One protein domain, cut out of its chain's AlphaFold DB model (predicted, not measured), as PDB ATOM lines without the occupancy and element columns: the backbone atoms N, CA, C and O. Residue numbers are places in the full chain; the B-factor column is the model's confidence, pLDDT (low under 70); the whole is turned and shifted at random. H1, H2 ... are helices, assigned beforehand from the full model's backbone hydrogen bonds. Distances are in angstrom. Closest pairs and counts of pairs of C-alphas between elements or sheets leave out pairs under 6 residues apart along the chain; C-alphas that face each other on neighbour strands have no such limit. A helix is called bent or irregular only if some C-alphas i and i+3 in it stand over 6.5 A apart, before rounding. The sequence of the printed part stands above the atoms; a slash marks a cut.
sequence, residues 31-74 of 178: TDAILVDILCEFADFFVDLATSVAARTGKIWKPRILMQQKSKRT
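AT A GLANCE: This is residues 31 to 74 of the 178 residues of the protein "High mobility group box domain-containing protein" of Cryptosporidium muris (strain RN66) (UniProt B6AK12). The printed part is a flat, open V with nothing packed between its arms. The long helix H1 makes one arm; the link of residues 58 to 63 starts at the corner and leads into the short helix H2, and together they make the other arm. The 44 printed residues hold two named helices, H1 then H2, and no named strand, and the class is all helix. The whole is extended, with a radius of gyration of the C-alphas of 14.7 A, and the C-alphas span 42 by 32 by 5 A.

IN THESE COORDINATES: H1 covers residues 31 to 57 and measures 38.6 A from first to last C-alpha, from C-alpha 31 at (120.806, 128.141, 95.537) to C-alpha 57 at (146.571, 99.746, 99.873). H2 covers residues 64 to 74 and measures 16.9 A, ending with C-alpha 74 at (118.710, 89.248, 112.990).

HOW THE PARTS SIT: H1 and H2 are apart, with no C-alpha of the one within 8 A of the other. The link between them, six residues, is short. Residues 31 to 46, which belong to H1, stand free, and so do residues 62 to 74, of which 64 to 74 belong to H2. H2 is only just irregular: C-alphas 67 and 70 are 6.52 A apart. In H1 every O i to N i+4 pair is within hydrogen-bond range; in H2 2 of 7 are, beside 3 of 8 O i to N i+3 pairs.

THE WHOLE: The two C-alphas farthest apart, those of Thr 31 and Thr 74, are 42.7 A apart. The printed part has no cut. The mean pLDDT of the printed part is 72.6, with residues 31 to 32 and 61 to 74 under 70; the mean is 82 in H1 and 52 in H2.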
ATOM      1  N   THR A  31     119.672 128.249  94.606       66.56
ATOM      2  CA  THR A  31     120.806 128.141  95.537       66.56
ATOM      3  C   THR A  31     120.897 126.755  96.155       66.56
ATOM      4  O   THR A  31     121.998 126.244  96.319       66.56
ATOM      5  N   ASP A  32     119.757 126.121  96.436       64.06
ATOM      6  CA  ASP A  32     119.721 124.752  96.954       64.06
ATOM      7  C   ASP A  32     120.241 123.748  95.916       64.06
ATOM      8  O   ASP A  32     120.973 122.831  96.274       64.06
ATOM      9  N   ALA A  33     119.943 123.954  94.627       75.69
ATOM     10  CA  ALA A  33     120.498 123.142  93.544       75.69
ATOM     11  C   ALA A  33     122.026 123.279  93.448       75.69
ATOM     12  O   ALA A  33     122.726 122.275  93.417       75.69
ATOM     13  N   ILE A  34     122.551 124.507  93.518       81.69
ATOM     14  CA  ILE A  34     124.001 124.759  93.510       81.69
ATOM     15  C   ILE A  34     124.675 124.148  94.747       81.69
ATOM     16  O   ILE A  34     125.763 123.588  94.649       81.69
ATOM     17  N   LEU A  35     124.041 124.225  95.922       79.12
ATOM     18  CA  LEU A  35     124.554 123.585  97.135       79.12
ATOM     19  C   LEU A  35     124.568 122.059  97.009       79.12
ATOM     20  O   LEU A  35     125.525 121.432  97.456       79.12
ATOM     21  N   VAL A  36     123.538 121.462  96.404       81.44
ATOM     22  CA  VAL A  36     123.497 120.021  96.126       81.44
ATOM     23  C   VAL A  36     124.600 119.634  95.145       81.44
ATOM     24  O   VAL A  36     125.313 118.676  95.423       81.44
ATOM     25  N   ASP A  37     124.808 120.404  94.078       83.12
ATOM     26  CA  ASP A  37     125.867 120.151  93.097       83.12
ATOM     27  C   ASP A  37     127.262 120.230  93.743       83.12
ATOM     28  O   ASP A  37     128.061 119.306  93.600       83.12
ATOM     29  N   ILE A  38     127.531 121.258  94.559       85.38
ATOM     30  CA  ILE A  38     128.803 121.396  95.297       85.38
ATOM     31  C   ILE A  38     129.003 120.240  96.289       85.38
ATOM     32  O   ILE A  38     130.110 119.719  96.442       85.38
ATOM     33  N   LEU A  39     127.942 119.826  96.989       86.62
ATOM     34  CA  LEU A  39     128.004 118.694  97.916       86.62
ATOM     35  C   LEU A  39     128.235 117.368  97.183       86.62
ATOM     36  O   LEU A  39     128.939 116.505  97.711       86.62
ATOM     37  N   CYS A  40     127.669 117.210  95.988       84.56
ATOM     38  CA  CYS A  40     127.896 116.060  95.123       84.56
ATOM     39  C   CYS A  40     129.346 116.013  94.635       84.56
ATOM     40  O   CYS A  40     130.001 114.997  94.849       84.56
ATOM     41  N   GLU A  41     129.892 117.115  94.115       87.31
ATOM     42  CA  GLU A  41     131.296 117.184  93.686       87.31
ATOM     43  C   GLU A  41     132.270 116.876  94.835       87.31
ATOM     44  O   GLU A  41     133.259 116.158  94.666       87.31
ATOM     45  N   PHE A  42     131.974 117.368  96.042       87.31
ATOM     46  CA  PHE A  42     132.765 117.052  97.228       87.31
ATOM     47  C   PHE A  42     132.664 115.566  97.590       87.31
ATOM     48  O   PHE A  42     133.682 114.935  97.870       87.31
ATOM     49  N   ALA A  43     131.463 114.982  97.570       84.94
ATOM     50  CA  ALA A  43     131.262 113.561  97.847       84.94
ATOM     51  C   ALA A  43     131.988 112.668  96.829       84.94
ATOM     52  O   ALA A  43     132.650 111.708  97.235       84.94
ATOM     53  N   ASP A  44     131.926 113.018  95.545       86.00
ATOM     54  CA  ASP A  44     132.613 112.311  94.465       86.00
ATOM     55  C   ASP A  44     134.131 112.371  94.648       86.00
ATOM     56  O   ASP A  44     134.805 111.345  94.552       86.00
ATOM     57  N   PHE A  45     134.673 113.518  95.072       90.38
ATOM     58  CA  PHE A  45     136.085 113.634  95.430       90.38
ATOM     59  C   PHE A  45     136.497 112.674  96.560       90.38
ATOM     60  O   PHE A  45     137.557 112.046  96.481       90.38
ATOM     61  N   PHE A  46     135.682 112.501  97.610       83.56
ATOM     62  CA  PHE A  46     135.992 111.518  98.662       83.56
ATOM     63  C   PHE A  46     135.876 110.081  98.179       83.56
ATOM     64  O   PHE A  46     136.648 109.237  98.636       83.56
ATOM     65  N   VAL A  47     134.931 109.785  97.285       83.38
ATOM     66  CA  VAL A  47     134.788 108.452  96.691       83.38
ATOM     67  C   VAL A  47     135.995 108.137  95.808       83.38
ATOM     68  O   VAL A  47     136.561 107.049  95.933       83.38
ATOM     69  N   ASP A  48     136.467 109.089  95.008       84.31
ATOM     70  CA  ASP A  48     137.668 108.946  94.183       84.31
ATOM     71  C   ASP A  48     138.939 108.847  95.027       84.31
ATOM     72  O   ASP A  48     139.786 107.982  94.787       84.31
ATOM     73  N   LEU A  49     139.062 109.658  96.082       85.50
ATOM     74  CA  LEU A  49     140.166 109.565  97.032       85.50
ATOM     75  C   LEU A  49     140.169 108.204  97.738       85.50
ATOM     76  O   LEU A  49     141.213 107.558  97.833       85.50
ATOM     77  N   ALA A  50     139.010 107.736  98.206       81.50
ATOM     78  CA  ALA A  50     138.868 106.433  98.846       81.50
ATOM     79  C   ALA A  50     139.191 105.289  97.878       81.50
ATOM     80  O   ALA A  50     139.865 104.336  98.267       81.50
ATOM     81  N   THR A  51     138.775 105.402  96.616       80.06
ATOM     82  CA  THR A  51     139.067 104.424  95.560       80.06
ATOM     83  C   THR A  51     140.557 104.413  95.216       80.06
ATOM     84  O   THR A  51     141.163 103.344  95.129       80.06
ATOM     85  N   SER A  52     141.192 105.582  95.131       84.00
ATOM     86  CA  SER A  52     142.634 105.736  94.903       84.00
ATOM     87  C   SER A  52     143.468 105.180  96.066       84.00
ATOM     88  O   SER A  52     144.443 104.453  95.861       84.00
ATOM     89  N   VAL A  53     143.052 105.431  97.311       83.00
ATOM     90  CA  VAL A  53     143.677 104.852  98.511       83.00
ATOM     91  C   VAL A  53     143.459 103.337  98.573       83.00
ATOM     92  O   VAL A  53     144.390 102.601  98.908       83.00
ATOM     93  N   ALA A  54     142.273 102.843  98.214       79.00
ATOM     94  CA  ALA A  54     141.983 101.412  98.146       79.00
ATOM     95  C   ALA A  54     142.844 100.706  97.084       79.00
ATOM     96  O   ALA A  54     143.382  99.635  97.361       79.00
ATOM     97  N   ALA A  55     143.056 101.333  95.921       78.25
ATOM     98  CA  ALA A  55     143.935 100.820  94.869       78.25
ATOM     99  C   ALA A  55     145.405 100.741  95.319       78.25
ATOM    100  O   ALA A  55     146.094  99.774  95.006       78.25
ATOM    101  N   ARG A  56     145.881 101.715  96.108       80.38
ATOM    102  CA  ARG A  56     147.257 101.728  96.646       80.38
ATOM    103  C   ARG A  56     147.475 100.763  97.811       80.38
ATOM    104  O   ARG A  56     148.574 100.255  97.986       80.38
ATOM    105  N   THR A  57     146.455 100.541  98.637       78.81
ATOM    106  CA  THR A  57     146.571  99.746  99.873       78.81
ATOM    107  C   THR A  57     146.056  98.313  99.736       78.81
ATOM    108  O   THR A  57     146.211  97.524 100.667       78.81
ATOM    109  N   GLY A  58     145.407  97.974  98.615       74.75
ATOM    110  CA  GLY A  58     144.762  96.676  98.387       74.75
ATOM    111  C   GLY A  58     143.554  96.405  99.294       74.75
ATOM    112  O   GLY A  58     142.980  95.316  99.258       74.75
ATOM    113  N   LYS A  59     143.149  97.372 100.128       72.19
ATOM    114  CA  LYS A  59     142.026  97.242 101.063       72.19
ATOM    115  C   LYS A  59     140.773  97.833 100.426       72.19
ATOM    116  O   LYS A  59     140.610  99.048 100.372       72.19
ATOM    117  N   ILE A  60     139.872  96.964  99.969       72.31
ATOM    118  CA  ILE A  60     138.566  97.357  99.421       72.31
ATOM    119  C   ILE A  60     137.736  98.027 100.524       72.31
ATOM    120  O   ILE A  60     137.320  97.377 101.488       72.31
ATOM    121  N   TRP A  61     137.472  99.325 100.374       65.88
ATOM    122  CA  TRP A  61     136.533 100.048 101.225       65.88
ATOM    123  C   TRP A  61     135.102  99.610 100.889       65.88
ATOM    124  O   TRP A  61     134.656  99.721  99.750       65.88
ATOM    125  N   LYS A  62     134.377  99.077 101.878       68.81
ATOM    126  CA  LYS A  62     132.944  98.773 101.763       68.81
ATOM    127  C   LYS A  62     132.168  99.801 102.586       68.81
ATOM    128  O   LYS A  62     132.403  99.868 103.798       68.81
ATOM    129  N   PRO A  63     131.231 100.567 101.998       62.53
ATOM    130  CA  PRO A  63     130.435 101.514 102.764       62.53
ATOM    131  C   PRO A  63     129.671 100.757 103.853       62.53
ATOM    132  O   PRO A  63     128.955  99.788 103.592       62.53
ATOM    133  N   ARG A  64     129.828 101.200 105.105       57.66
ATOM    134  CA  ARG A  64     129.263 100.567 106.314       57.66
ATOM    135  C   ARG A  64     127.737 100.370 106.243       57.66
ATOM    136  O   ARG A  64     127.205  99.490 106.920       57.66
ATOM    137  N   ILE A  65     127.057 101.131 105.383       60.34
ATOM    138  CA  ILE A  65     125.628 101.007 105.056       60.34
ATOM    139  C   ILE A  65     125.281  99.605 104.522       60.34
ATOM    140  O   ILE A  65     124.267  99.038 104.932       60.34
ATOM    141  N   LEU A  66     126.148  98.988 103.710       55.53
ATOM    142  CA  LEU A  66     125.940  97.628 103.194       55.53
ATOM    143  C   LEU A  66     126.187  96.542 104.256       55.53
ATOM    144  O   LEU A  66     125.631  95.450 104.168       55.53
ATOM    145  N   MET A  67     126.976  96.831 105.298       52.41
ATOM    146  CA  MET A  67     127.318  95.842 106.330       52.41
ATOM    147  C   MET A  67     126.283  95.773 107.471       52.41
ATOM    148  O   MET A  67     126.174  94.751 108.146       52.41
ATOM    149  N   GLN A  68     125.474  96.823 107.671       55.41
ATOM    150  CA  GLN A  68     124.449  96.880 108.730       55.41
ATOM    151  C   GLN A  68     123.073  96.323 108.326       55.41
ATOM    152  O   GLN A  68     122.226  96.092 109.193       55.41
ATOM    153  N   GLN A  69     122.819  96.061 107.038       52.44
ATOM    154  CA  GLN A  69     121.537  95.484 106.610       52.44
ATOM    155  C   GLN A  69     121.336  94.045 107.105       52.44
ATOM    156  O   GLN A  69     120.198  93.637 107.351       52.44
ATOM    157  N   LYS A  70     122.421  93.283 107.308       44.47
ATOM    158  CA  LYS A  70     122.331  91.896 107.783       44.47
ATOM    159  C   LYS A  70     122.014  91.809 109.280       44.47
ATOM    160  O   LYS A  70     121.245  90.933 109.660       44.47
ATOM    161  N   SER A  71     122.499  92.744 110.111       48.91
ATOM    162  CA  SER A  71     122.224  92.708 111.560       48.91
ATOM    163  C   SER A  71     120.839  93.250 111.931       48.91
ATOM    164  O   SER A  71     120.206  92.724 112.840       48.91
ATOM    165  N   LYS A  72     120.284  94.218 111.184       47.41
ATOM    166  CA  LYS A  72     118.910  94.701 111.439       47.41
ATOM    167  C   LYS A  72     117.830  93.629 111.226       47.41
ATOM    168  O   LYS A  72     116.763  93.734 111.826       47.41
ATOM    169  N   ARG A  73     118.079  92.603 110.399       48.91
ATOM    170  CA  ARG A  73     117.149  91.469 110.226       48.91
ATOM    171  C   ARG A  73     117.279  90.412 111.328       48.91
ATOM    172  O   ARG A  73     116.272  89.807 111.666       48.91
ATOM    173  N   THR A  74     118.463  90.232 111.916       46.34
ATOM    174  CA  THR A  74     118.710  89.248 112.990       46.34
ATOM    175  C   THR A  74     118.541  89.809 114.407       46.34
ATOM    176  O   THR A  74     118.402  89.043 115.351       46.34
TER     177      THR A  74